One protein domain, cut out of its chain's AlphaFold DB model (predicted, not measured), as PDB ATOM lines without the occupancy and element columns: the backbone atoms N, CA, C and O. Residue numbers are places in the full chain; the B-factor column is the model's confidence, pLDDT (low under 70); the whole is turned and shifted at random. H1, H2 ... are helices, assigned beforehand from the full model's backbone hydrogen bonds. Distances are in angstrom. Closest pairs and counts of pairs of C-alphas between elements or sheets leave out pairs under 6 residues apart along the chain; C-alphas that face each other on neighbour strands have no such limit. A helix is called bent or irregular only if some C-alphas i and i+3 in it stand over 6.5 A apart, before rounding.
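This is residues 2 to 22 and 51 to 125 of the 276 residues of the protein "Zinc finger FYVE domain-containing" of Brachionus plicatilis (UniProt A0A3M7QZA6). Long H3 is the core, with H2 along one side and the hairpin of H4 and H5 packed on the other; short H1 crosses H3 at residues 68 to 72. H3, H4 and H5 form a bundle, three helices packed together. The printed part has 96 residues, 72 of them in the five named helices H1 to H5 in that order along the chain, with no named strand; its class is all helix, and it is compact, with a radius of gyration of the C-alphas of 13.2 A and spans of 39 by 30 by 22 A.

Start at the hub, H3, residues 51 to 73. H2, residues 9 to 22, touches it, opposite ways at a shallow 17 degrees; the closest C-alphas, Arg 16 and Ile 58, are 5.7 A apart. H4, residues 91 to 104, and H5, residues 108 to 122, touch as a hairpin, closest C-alphas Leu 102 and Gly 111, 4.9 A. H5 is irregular, C-alphas 110 and 113 being 7.2 A apart, with 9 of 11 O i to N i+4 pairs within hydrogen-bond range; H2, H3, H4 and H1, residues 2 to 7, have every pair.

Find C-alpha 51 at (4.023, -27.541, 56.537); H3 runs 33.0 A to C-alpha 73 at (7.536, -54.812, 38.276).

Residues 23 to 50 are not printed; C-alphas 22 and 51 are 9.1 A apart. H3 to H4 is a long link; residues 75 to 82 have pLDDT under 70.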
ATOM      1  N   TYR A   2      17.587 -53.596  44.242       77.94
ATOM      2  CA  TYR A   2      16.224 -53.015  44.259       77.94
ATOM      3  C   TYR A   2      15.157 -53.951  44.843       77.94
ATOM      4  O   TYR A   2      14.196 -53.477  45.444       77.94
ATOM      5  N   SER A   3      15.349 -55.266  44.727       78.25
ATOM      6  CA  SER A   3      14.537 -56.284  45.406       78.25
ATOM      7  C   SER A   3      14.522 -56.083  46.925       78.25
ATOM      8  O   SER A   3      13.459 -56.098  47.541       78.25
ATOM      9  N   ASP A   4      15.683 -55.813  47.526       81.81
ATOM     10  CA  ASP A   4      15.796 -55.554  48.965       81.81
ATOM     11  C   ASP A   4      15.104 -54.246  49.346       81.81
ATOM     12  O   ASP A   4      14.420 -54.170  50.367       81.81
ATOM     13  N   LEU A   5      15.254 -53.209  48.513       81.31
ATOM     14  CA  LEU A   5      14.579 -51.930  48.719       81.31
ATOM     15  C   LEU A   5      13.055 -52.099  48.674       81.31
ATOM     16  O   LEU A   5      12.353 -51.533  49.510       81.31
ATOM     17  N   PHE A   6      12.554 -52.921  47.749       84.12
ATOM     18  CA  PHE A   6      11.137 -53.249  47.624       84.12
ATOM     19  C   PHE A   6      10.597 -53.974  48.863       84.12
ATOM     20  O   PHE A   6       9.584 -53.559  49.432       84.12
ATOM     21  N   SER A   7      11.303 -55.003  49.340       83.31
ATOM     22  CA  SER A   7      10.947 -55.727  50.572       83.31
ATOM     23  C   SER A   7      10.927 -54.811  51.804       83.31
ATOM     24  O   SER A   7      10.133 -54.989  52.733       83.31
ATOM     25  N   ASN A   8      11.750 -53.763  51.788       86.44
ATOM     26  CA  ASN A   8      11.888 -52.797  52.874       86.44
ATOM     27  C   ASN A   8      11.021 -51.532  52.724       86.44
ATOM     28  O   ASN A   8      11.111 -50.626  53.557       86.44
ATOM     29  N   LEU A   9      10.111 -51.463  51.740       90.06
ATOM     30  CA  LEU A   9       9.219 -50.303  51.547       90.06
ATOM     31  C   LEU A   9       8.330 -49.999  52.760       90.06
ATOM     32  O   LEU A   9       7.823 -48.883  52.902       90.06
ATOM     33  N   HIS A  10       8.122 -50.962  53.657       90.81
ATOM     34  CA  HIS A  10       7.369 -50.755  54.891       90.81
ATOM     35  C   HIS A  10       8.005 -49.680  55.796       90.81
ATOM     36  O   HIS A  10       7.269 -48.919  56.428       90.81
ATOM     37  N   TYR A  11       9.337 -49.531  55.798       91.25
ATOM     38  CA  TYR A  11      10.021 -48.461  56.537       91.25
ATOM     39  C   TYR A  11       9.687 -47.073  55.983       91.25
ATOM     40  O   TYR A  11       9.369 -46.167  56.754       91.25
ATOM     41  N   LEU A  12       9.675 -46.917  54.655       90.19
ATOM     42  CA  LEU A  12       9.278 -45.664  54.006       90.19
ATOM     43  C   LEU A  12       7.808 -45.326  54.281       90.19
ATOM     44  O   LEU A  12       7.485 -44.184  54.597       90.19
ATOM     45  N   ASN A  13       6.923 -46.326  54.257       89.81
ATOM     46  CA  ASN A  13       5.519 -46.129  54.629       89.81
ATOM     47  C   ASN A  13       5.357 -45.692  56.093       89.81
ATOM     48  O   ASN A  13       4.505 -44.857  56.393       89.81
ATOM     49  N   LYS A  14       6.165 -46.236  57.011       91.00
ATOM     50  CA  LYS A  14       6.153 -45.827  58.421       91.00
ATOM     51  C   LYS A  14       6.645 -44.388  58.589       91.00
ATOM     52  O   LYS A  14       5.994 -43.609  59.279       91.00
ATOM     53  N   ALA A  15       7.743 -44.024  57.926       90.00
ATOM     54  CA  ALA A  15       8.265 -42.658  57.928       90.00
ATOM     55  C   ALA A  15       7.232 -41.654  57.393       90.00
ATOM     56  O   ALA A  15       6.975 -40.640  58.039       90.00
ATOM     57  N   ARG A  16       6.568 -41.982  56.275       93.19
ATOM     58  CA  ARG A  16       5.475 -41.175  55.716       93.19
ATOM     59  C   ARG A  16       4.353 -40.940  56.731       93.19
ATOM     60  O   ARG A  16       3.999 -39.793  56.967       93.19
ATOM     61  N   LYS A  17       3.858 -41.998  57.385       91.50
ATOM     62  CA  LYS A  17       2.795 -41.888  58.402       91.50
ATOM     63  C   LYS A  17       3.177 -40.964  59.560       91.50
ATOM     64  O   LYS A  17       2.338 -40.221  60.053       91.50
ATOM     65  N   HIS A  18       4.435 -40.999  59.998       91.06
ATOM     66  CA  HIS A  18       4.906 -40.095  61.050       91.06
ATOM     67  C   HIS A  18       4.932 -38.631  60.594       91.06
ATOM     68  O   HIS A  18       4.567 -37.754  61.375       91.06
ATOM     69  N   LEU A  19       5.316 -38.362  59.342       90.06
ATOM     70  CA  LEU A  19       5.271 -37.011  58.774       90.06
ATOM     71  C   LEU A  19       3.834 -36.506  58.604       90.06
ATOM     72  O   LEU A  19       3.561 -35.364  58.958       90.06
ATOM     73  N   GLU A  20       2.910 -37.358  58.150       90.31
ATOM     74  CA  GLU A  20       1.474 -37.044  58.048       90.31
ATOM     75  C   GLU A  20       0.890 -36.682  59.426       90.31
ATOM     76  O   GLU A  20       0.277 -35.629  59.596       90.31
ATOM     77  N   GLN A  21       1.166 -37.494  60.453       89.56
ATOM     78  CA  GLN A  21       0.747 -37.213  61.834       89.56
ATOM     79  C   GLN A  21       1.345 -35.906  62.372       89.56
ATOM     80  O   GLN A  21       0.678 -35.151  63.085       89.56
ATOM     81  N   TYR A  22       2.608 -35.630  62.043       86.44
ATOM     82  CA  TYR A  22       3.266 -34.394  62.445       86.44
ATOM     83  C   TYR A  22       2.638 -33.173  61.758       86.44
ATOM     84  O   TYR A  22       2.354 -32.181  62.432       86.44
ATOM     85  N   PRO A  51       4.958 -26.600  57.160       83.62
ATOM     86  CA  PRO A  51       4.023 -27.541  56.537       83.62
ATOM     87  C   PRO A  51       4.387 -27.885  55.084       83.62
ATOM     88  O   PRO A  51       4.330 -29.043  54.688       83.62
ATOM     89  N   GLN A  52       4.862 -26.894  54.322       84.75
ATOM     90  CA  GLN A  52       5.265 -27.042  52.919       84.75
ATOM     91  C   GLN A  52       6.510 -27.927  52.750       84.75
ATOM     92  O   GLN A  52       6.586 -28.731  51.818       84.75
ATOM     93  N   GLU A  53       7.486 -27.810  53.654       85.31
ATOM     94  CA  GLU A  53       8.667 -28.681  53.666       85.31
ATOM     95  C   GLU A  53       8.269 -30.126  53.988       85.31
ATOM     96  O   GLU A  53       8.738 -31.057  53.336       85.31
ATOM     97  N   ILE A  54       7.355 -30.324  54.942       87.25
ATOM     98  CA  ILE A  54       6.864 -31.655  55.328       87.25
ATOM     99  C   ILE A  54       6.101 -32.314  54.178       87.25
ATOM    100  O   ILE A  54       6.381 -33.470  53.858       87.25
ATOM    101  N   ASP A  55       5.203 -31.583  53.514       88.31
ATOM    102  CA  ASP A  55       4.509 -32.062  52.314       88.31
ATOM    103  C   ASP A  55       5.498 -32.438  51.207       88.31
ATOM    104  O   ASP A  55       5.362 -33.480  50.564       88.31
ATOM    105  N   SER A  56       6.549 -31.638  51.014       89.06
ATOM    106  CA  SER A  56       7.602 -31.942  50.041       89.06
ATOM    107  C   SER A  56       8.325 -33.252  50.374       89.06
ATOM    108  O   SER A  56       8.557 -34.072  49.483       89.06
ATOM    109  N   TYR A  57       8.614 -33.509  51.655       90.25
ATOM    110  CA  TYR A  57       9.196 -34.781  52.089       90.25
ATOM    111  C   TYR A  57       8.240 -35.966  51.909       90.25
ATOM    112  O   TYR A  57       8.668 -37.028  51.452       90.25
ATOM    113  N   ILE A  58       6.952 -35.800  52.221       91.38
ATOM    114  CA  ILE A  58       5.926 -36.828  51.992       91.38
ATOM    115  C   ILE A  58       5.853 -37.174  50.499       91.38
ATOM    116  O   ILE A  58       5.876 -38.352  50.132       91.38
ATOM    117  N   ASN A  59       5.845 -36.160  49.632       92.69
ATOM    118  CA  ASN A  59       5.835 -36.330  48.181       92.69
ATOM    119  C   ASN A  59       7.092 -37.046  47.671       92.69
ATOM    120  O   ASN A  59       6.977 -37.970  46.865       92.69
ATOM    121  N   ALA A  60       8.275 -36.693  48.183       93.38
ATOM    122  CA  ALA A  60       9.523 -37.378  47.848       93.38
ATOM    123  C   ALA A  60       9.504 -38.862  48.262       93.38
ATOM    124  O   ALA A  60       9.936 -39.725  47.494       93.38
ATOM    125  N   ILE A  61       8.962 -39.183  49.445       93.62
ATOM    126  CA  ILE A  61       8.809 -40.571  49.906       93.62
ATOM    127  C   ILE A  61       7.839 -41.343  49.011       93.62
ATOM    128  O   ILE A  61       8.155 -42.457  48.592       93.62
ATOM    129  N   ASN A  62       6.681 -40.763  48.691       94.62
ATOM    130  CA  ASN A  62       5.708 -41.383  47.793       94.62
ATOM    131  C   ASN A  62       6.326 -41.663  46.418       94.62
ATOM    132  O   ASN A  62       6.236 -42.789  45.928       94.62
ATOM    133  N   LEU A  63       7.034 -40.685  45.850       95.56
ATOM    134  CA  LEU A  63       7.714 -40.839  44.568       95.56
ATOM    135  C   LEU A  63       8.766 -41.957  44.619       95.56
ATOM    136  O   LEU A  63       8.789 -42.802  43.730       95.56
ATOM    137  N   GLN A  64       9.572 -42.046  45.684       95.19
ATOM    138  CA  GLN A  64      10.544 -43.135  45.838       95.19
ATOM    139  C   GLN A  64       9.864 -44.508  45.901       95.19
ATOM    140  O   GLN A  64      10.353 -45.466  45.295       95.19
ATOM    141  N   ILE A  65       8.752 -44.623  46.634       93.19
ATOM    142  CA  ILE A  65       7.982 -45.869  46.728       93.19
ATOM    143  C   ILE A  65       7.490 -46.279  45.337       93.19
ATOM    144  O   ILE A  65       7.653 -47.436  44.949       93.19
ATOM    145  N   GLU A  66       6.907 -45.349  44.583       94.69
ATOM    146  CA  GLU A  66       6.397 -45.626  43.240       94.69
ATOM    147  C   GLU A  66       7.516 -46.011  42.265       94.69
ATOM    148  O   GLU A  66       7.390 -47.027  41.587       94.69
ATOM    149  N   CYS A  67       8.641 -45.284  42.252       93.19
ATOM    150  CA  CYS A  67       9.805 -45.619  41.425       93.19
ATOM    151  C   CYS A  67      10.349 -47.018  41.743       93.19
ATOM    152  O   CYS A  67      10.649 -47.792  40.837       93.19
ATOM    153  N   THR A  68      10.432 -47.371  43.030       91.69
ATOM    154  CA  THR A  68      10.900 -48.697  43.465       91.69
ATOM    155  C   THR A  68       9.951 -49.796  42.985       91.69
ATOM    156  O   THR A  68      10.396 -50.812  42.455       91.69
ATOM    157  N   LYS A  69       8.633 -49.594  43.131       91.12
ATOM    158  CA  LYS A  69       7.617 -50.537  42.640       91.12
ATOM    159  C   LYS A  69       7.693 -50.713  41.127       91.12
ATOM    160  O   LYS A  69       7.647 -51.849  40.664       91.12
ATOM    161  N   PHE A  70       7.832 -49.609  40.392       91.81
ATOM    162  CA  PHE A  70       7.959 -49.614  38.940       91.81
ATOM    163  C   PHE A  70       9.187 -50.415  38.500       91.81
ATOM    164  O   PHE A  70       9.057 -51.358  37.737       91.81
ATOM    165  N   ILE A  71      10.378 -50.138  39.034       89.19
ATOM    166  CA  ILE A  71      11.587 -50.885  38.644       89.19
ATOM    167  C   ILE A  71      11.434 -52.387  38.944       89.19
ATOM    168  O   ILE A  71      11.774 -53.227  38.109       89.19
ATOM    169  N   CYS A  72      10.861 -52.746  40.097       87.25
ATOM    170  CA  CYS A  72      10.653 -54.146  40.462       87.25
ATOM    171  C   CYS A  72       9.592 -54.864  39.615       87.25
ATOM    172  O   CYS A  72       9.719 -56.074  39.411       87.25
ATOM    173  N   SER A  73       8.571 -54.170  39.098       87.69
ATOM    174  CA  SER A  73       7.536 -54.812  38.276       87.69
ATOM    175  C   SER A  73       8.072 -55.337  36.944       87.69
ATOM    176  O   SER A  73       7.538 -56.316  36.429       87.69
ATOM    177  N   TYR A  74       9.153 -54.752  36.419       79.75
ATOM    178  CA  TYR A  74       9.759 -55.162  35.146       79.75
ATOM    179  C   TYR A  74      10.874 -56.211  35.288       79.75
ATOM    180  O   TYR A  74      11.468 -56.583  34.281       79.75
ATOM    181  N   LYS A  75      11.142 -56.710  36.512       62.78
ATOM    182  CA  LYS A  75      12.031 -57.855  36.832       62.78
ATOM    183  C   LYS A  75      13.303 -57.967  35.971       62.78
ATOM    184  O   LYS A  75      13.719 -59.061  35.600       62.78
ATOM    185  N   LYS A  76      13.951 -56.847  35.659       58.03
ATOM    186  CA  LYS A  76      15.273 -56.869  35.033       58.03
ATOM    187  C   LYS A  76      16.298 -57.090  36.144       58.03
ATOM    188  O   LYS A  76      16.656 -56.157  36.854       58.03
ATOM    189  N   GLU A  77      16.793 -58.324  36.270       52.31
ATOM    190  CA  GLU A  77      17.978 -58.687  37.081       52.31
ATOM    191  C   GLU A  77      19.243 -57.902  36.673       52.31
ATOM    192  O   GLU A  77      20.298 -58.019  37.279       52.31
ATOM    193  N   THR A  78      19.146 -57.077  35.631       52.22
ATOM    194  CA  THR A  78      20.230 -56.310  35.025       52.22
ATOM    195  C   THR A  78      20.737 -55.159  35.894       52.22
ATOM    196  O   THR A  78      21.836 -54.670  35.650       52.22
ATOM    197  N   PHE A  79      19.990 -54.723  36.914       61.06
ATOM    198  CA  PHE A  79      20.445 -53.686  37.848       61.06
ATOM    199  C   PHE A  79      21.233 -54.303  39.013       61.06
ATOM    200  O   PHE A  79      20.840 -54.195  40.177       61.06
ATOM    201  N   ASN A  80      22.351 -54.955  38.680       54.03
ATOM    202  CA  ASN A  80      23.352 -55.467  39.623       54.03
ATOM    203  C   ASN A  80      24.232 -54.330  40.179       54.03
ATOM    204  O   ASN A  80      25.453 -54.431  40.193       54.03
ATOM    205  N   ASP A  81      23.618 -53.230  40.616       59.53
ATOM    206  CA  ASP A  81      24.324 -52.262  41.449       59.53
ATOM    207  C   ASP A  81      24.291 -52.759  42.897       59.53
ATOM    208  O   ASP A  81      23.214 -52.962  43.478       59.53
ATOM    209  N   ASP A  82      25.475 -52.892  43.505       62.56
ATOM    210  CA  ASP A  82      25.646 -53.212  44.931       62.56
ATOM    211  C   ASP A  82      24.837 -52.251  45.822       62.56
ATOM    212  O   ASP A  82      24.354 -52.621  46.898       62.56
ATOM    213  N   LYS A  83      24.610 -51.018  45.342       75.88
ATOM    214  CA  LYS A  83      23.799 -49.995  46.003       75.88
ATOM    215  C   LYS A  83      22.748 -49.405  45.048       75.88
ATOM    216  O   LYS A  83      23.122 -48.731  44.095       75.88
ATOM    217  N   PRO A  84      21.439 -49.568  45.321       80.94
ATOM    218  CA  PRO A  84      20.403 -48.993  44.471       80.94
ATOM    219  C   PRO A  84      20.441 -47.461  44.521       80.94
ATOM    220  O   PRO A  84      20.553 -46.862  45.597       80.94
ATOM    221  N   SER A  85      20.303 -46.827  43.360       87.56
ATOM    222  CA  SER A  85      20.130 -45.380  43.249       87.56
ATOM    223  C   SER A  85      18.779 -44.962  43.838       87.56
ATOM    224  O   SER A  85      17.754 -45.593  43.610       87.56
ATOM    225  N   THR A  86      18.750 -43.905  44.649       90.62
ATOM    226  CA  THR A  86      17.510 -43.451  45.304       90.62
ATOM    227  C   THR A  86      17.392 -41.935  45.277       90.62
ATOM    228  O   THR A  86      18.385 -41.212  45.167       90.62
ATOM    229  N   LEU A  87      16.168 -41.449  45.458       93.94
ATOM    230  CA  LEU A  87      15.832 -40.034  45.570       93.94
ATOM    231  C   LEU A  87      16.394 -39.362  46.826       93.94
ATOM    232  O   LEU A  87      16.410 -38.138  46.908       93.94
ATOM    233  N   PHE A  88      16.895 -40.140  47.783       91.38
ATOM    234  CA  PHE A  88      17.507 -39.629  49.009       91.38
ATOM    235  C   PHE A  88      19.031 -39.458  48.901       91.38
ATOM    236  O   PHE A  88      19.671 -39.049  49.867       91.38
ATOM    237  N   GLY A  89      19.624 -39.773  47.743       89.00
ATOM    238  CA  GLY A  89      21.044 -39.556  47.475       89.00
ATOM    239  C   GLY A  89      21.377 -38.138  46.996       89.00
ATOM    240  O   GLY A  89      20.539 -37.231  46.983       89.00
ATOM    241  N   ASN A  90      22.620 -37.950  46.550       93.12
ATOM    242  CA  ASN A  90      23.045 -36.739  45.842       93.12
ATOM    243  C   ASN A  90      22.359 -36.633  44.461       93.12
ATOM    244  O   ASN A  90      21.580 -37.503  44.073       93.12
ATOM    245  N   ASN A  91      22.602 -35.552  43.719       94.81
ATOM    246  CA  ASN A  91      21.968 -35.372  42.409       94.81
ATOM    247  C   ASN A  91      22.375 -36.460  41.406       94.81
ATOM    248  O   ASN A  91      21.519 -36.910  40.651       94.81
ATOM    249  N   ASP A  92      23.607 -36.966  41.473       92.88
ATOM    250  CA  ASP A  92      24.064 -38.064  40.611       92.88
ATOM    251  C   ASP A  92      23.258 -39.345  40.841       92.88
ATOM    252  O   ASP A  92      22.824 -39.987  39.886       92.88
ATOM    253  N   ALA A  93      22.976 -39.692  42.101       92.62
ATOM    254  CA  ALA A  93      22.123 -40.828  42.434       92.62
ATOM    255  C   ALA A  93      20.694 -40.639  41.902       92.62
ATOM    256  O   ALA A  93      20.092 -41.587  41.402       92.62
ATOM    257  N   LYS A  94      20.149 -39.417  41.948       95.50
ATOM    258  CA  LYS A  94      18.816 -39.127  41.391       95.50
ATOM    259  C   LYS A  94      18.794 -39.259  39.867       95.50
ATOM    260  O   LYS A  94      17.877 -39.870  39.329       95.50
ATOM    261  N   ILE A  95      19.814 -38.737  39.183       95.44
ATOM    262  CA  ILE A  95      19.965 -38.857  37.726       95.44
ATOM    263  C   ILE A  95      20.132 -40.331  37.330       95.44
ATOM    264  O   ILE A  95      19.461 -40.803  36.414       95.44
ATOM    265  N   SER A  96      20.963 -41.084  38.057       93.00
ATOM    266  CA  SER A  96      21.141 -42.526  37.853       93.00
ATOM    267  C   SER A  96      19.823 -43.290  38.014       93.00
ATOM    268  O   SER A  96      19.486 -44.119  37.169       93.00
ATOM    269  N   LEU A  97      19.016 -42.953  39.027       93.75
ATOM    270  CA  LEU A  97      17.671 -43.508  39.179       93.75
ATOM    271  C   LEU A  97      16.774 -43.175  37.972       93.75
ATOM    272  O   LEU A  97      16.072 -44.061  37.491       93.75
ATOM    273  N   CYS A  98      16.804 -41.946  37.439       95.69
ATOM    274  CA  CYS A  98      16.055 -41.601  36.222       95.69
ATOM    275  C   CYS A  98      16.445 -42.486  35.030       95.69
ATOM    276  O   CYS A  98      15.561 -42.969  34.318       95.69
ATOM    277  N   CYS A  99      17.741 -42.744  34.835       92.94
ATOM    278  CA  CYS A  99      18.208 -43.691  33.825       92.94
ATOM    279  C   CYS A  99      17.639 -45.088  34.090       92.94
ATOM    280  O   CYS A  99      17.010 -45.666  33.211       92.94
ATOM    281  N   GLN A 100      17.785 -45.610  35.308       90.94
ATOM    282  CA  GLN A 100      17.311 -46.950  35.662       90.94
ATOM    283  C   GLN A 100      15.800 -47.116  35.445       90.94
ATOM    284  O   GLN A 100      15.382 -48.136  34.906       90.94
ATOM    285  N   ILE A 101      14.989 -46.106  35.773       93.06
ATOM    286  CA  ILE A 101      13.542 -46.111  35.509       93.06
ATOM    287  C   ILE A 101      13.263 -46.271  34.009       93.06
ATOM    288  O   ILE A 101      12.506 -47.158  33.621       93.06
ATOM    289  N   LEU A 102      13.885 -45.455  33.154       92.88
ATOM    290  CA  LEU A 102      13.643 -45.528  31.708       92.88
ATOM    291  C   LEU A 102      14.176 -46.814  31.079       92.88
ATOM    292  O   LEU A 102      13.553 -47.347  30.165       92.88
ATOM    293  N   MET A 103      15.292 -47.339  31.586       88.75
ATOM    294  CA  MET A 103      15.854 -48.603  31.109       88.75
ATOM    295  C   MET A 103      15.076 -49.828  31.622       88.75
ATOM    296  O   MET A 103      15.155 -50.899  31.013       88.75
ATOM    297  N   ALA A 104      14.338 -49.701  32.731       87.19
ATOM    298  CA  ALA A 104      13.542 -50.783  33.307       87.19
ATOM    299  C   ALA A 104      12.314 -51.104  32.447       87.19
ATOM    300  O   ALA A 104      12.110 -52.273  32.116       87.19
ATOM    301  N   GLY A 105      11.556 -50.075  32.050       84.31
ATOM    302  CA  GLY A 105      10.323 -50.210  31.267       84.31
ATOM    303  C   GLY A 105      10.511 -50.870  29.895       84.31
ATOM    304  O   GLY A 105      11.632 -51.118  29.435       84.31
ATOM    305  N   ASN A 106       9.392 -51.160  29.226       86.56
ATOM    306  CA  ASN A 106       9.409 -51.682  27.851       86.56
ATOM    307  C   ASN A 106       9.603 -50.573  26.807       86.56
ATOM    308  O   ASN A 106      10.009 -50.847  25.677       86.56
ATOM    309  N   SER A 107       9.298 -49.333  27.184       91.12
ATOM    310  CA  SER A 107       9.480 -48.131  26.373       91.12
ATOM    311  C   SER A 107       9.826 -46.939  27.261       91.12
ATOM    312  O   SER A 107       9.474 -46.913  28.445       91.12
ATOM    313  N   VAL A 108      10.482 -45.930  26.688       92.50
ATOM    314  CA  VAL A 108      10.813 -44.683  27.397       92.50
ATOM    315  C   VAL A 108       9.552 -44.001  27.933       92.50
ATOM    316  O   VAL A 108       9.560 -43.462  29.039       92.50
ATOM    317  N   GLN A 109       8.446 -44.069  27.194       92.62
ATOM    318  CA  GLN A 109       7.172 -43.448  27.553       92.62
ATOM    319  C   GLN A 109       6.645 -43.914  28.917       92.62
ATOM    320  O   GLN A 109       6.169 -43.087  29.693       92.62
ATOM    321  N   GLU A 110       6.763 -45.207  29.237       92.50
ATOM    322  CA  GLU A 110       6.257 -45.783  30.495       92.50
ATOM    323  C   GLU A 110       6.944 -45.178  31.729       92.50
ATOM    324  O   GLU A 110       6.311 -44.983  32.766       92.50
ATOM    325  N   GLY A 111       8.236 -44.850  31.616       93.31
ATOM    326  CA  GLY A 111       9.016 -44.274  32.709       93.31
ATOM    327  C   GLY A 111       9.111 -42.741  32.683       93.31
ATOM    328  O   GLY A 111       9.504 -42.134  33.681       93.31
ATOM    329  N   PHE A 112       8.750 -42.085  31.575       95.12
ATOM    330  CA  PHE A 112       9.007 -40.654  31.375       95.12
ATOM    331  C   PHE A 112       8.275 -39.755  32.380       95.12
ATOM    332  O   PHE A 112       8.847 -38.786  32.883       95.12
ATOM    333  N   GLY A 113       7.043 -40.117  32.753       94.56
ATOM    334  CA  GLY A 113       6.273 -39.384  33.764       94.56
ATOM    335  C   GLY A 113       6.962 -39.346  35.134       94.56
ATOM    336  O   GLY A 113       6.914 -38.325  35.823       94.56
ATOM    337  N   PHE A 114       7.666 -40.415  35.516       95.19
ATOM    338  CA  PHE A 114       8.478 -40.423  36.735       95.19
ATOM    339  C   PHE A 114       9.658 -39.465  36.619       95.19
ATOM    340  O   PHE A 114       9.906 -38.701  37.546       95.19
ATOM    341  N   VAL A 115      10.352 -39.465  35.480       95.69
ATOM    342  CA  VAL A 115      11.505 -38.585  35.249       95.69
ATOM    343  C   VAL A 115      11.100 -37.117  35.366       95.69
ATOM    344  O   VAL A 115      11.730 -36.394  36.133       95.69
ATOM    345  N   ILE A 116      10.010 -36.685  34.719       93.81
ATOM    346  CA  ILE A 116       9.495 -35.307  34.856       93.81
ATOM    347  C   ILE A 116       9.247 -34.961  36.328       93.81
ATOM    348  O   ILE A 116       9.700 -33.916  36.802       93.81
ATOM    349  N   ARG A 117       8.550 -35.839  37.061       94.56
ATOM    350  CA  ARG A 117       8.228 -35.621  38.479       94.56
ATOM    351  C   ARG A 117       9.483 -35.522  39.341       94.56
ATOM    352  O   ARG A 117       9.525 -34.683  40.233       94.56
ATOM    353  N   ILE A 118      10.510 -36.326  39.066       95.69
ATOM    354  CA  ILE A 118      11.798 -36.262  39.770       95.69
ATOM    355  C   ILE A 118      12.503 -34.934  39.472       95.69
ATOM    356  O   ILE A 118      12.926 -34.255  40.406       95.69
ATOM    357  N   ILE A 119      12.587 -34.529  38.200       94.00
ATOM    358  CA  ILE A 119      13.210 -33.254  37.814       94.00
ATOM    359  C   ILE A 119      12.511 -32.091  38.534       94.00
ATOM    360  O   ILE A 119      13.185 -31.256  39.127       94.00
ATOM    361  N   GLN A 120      11.172 -32.084  38.568       92.06
ATOM    362  CA  GLN A 120      10.383 -31.041  39.238       92.06
ATOM    363  C   GLN A 120      10.556 -31.059  40.760       92.06
ATOM    364  O   GLN A 120      10.775 -30.017  41.370       92.06
ATOM    365  N   CYS A 121      10.464 -32.239  41.377       92.25
ATOM    366  CA  CYS A 121      10.495 -32.389  42.831       92.25
ATOM    367  C   CYS A 121      11.854 -32.001  43.428       92.25
ATOM    368  O   CYS A 121      11.905 -31.470  44.534       92.25
ATOM    369  N   PHE A 122      12.944 -32.234  42.692       93.19
ATOM    370  CA  PHE A 122      14.306 -31.977  43.164       93.19
ATOM    371  C   PHE A 122      15.004 -30.822  42.443       93.19
ATOM    372  O   PHE A 122      16.187 -30.594  42.692       93.19
ATOM    373  N   ASN A 123      14.287 -30.104  41.573       91.94
ATOM    374  CA  ASN A 123      14.813 -29.009  40.760       91.94
ATOM    375  C   ASN A 123      16.126 -29.389  40.045       91.94
ATOM    376  O   ASN A 123      17.134 -28.686  40.133       91.94
ATOM    377  N   LEU A 124      16.137 -30.562  39.405       93.69
ATOM    378  CA  LEU A 124      17.298 -31.036  38.649       93.69
ATOM    379  C   LEU A 124      17.371 -30.321  37.299       93.69
ATOM    380  O   LEU A 124      16.344 -29.952  36.737       93.69
ATOM    381  N   SER A 125      18.577 -30.188  36.744       92.69
ATOM    382  CA  SER A 125      18.728 -29.737  35.357       92.69
ATOM    383  C   SER A 125      18.149 -30.791  34.420       92.69
ATOM    384  O   SER A 125      18.616 -31.937  34.399       92.69
TER     385      SER A 125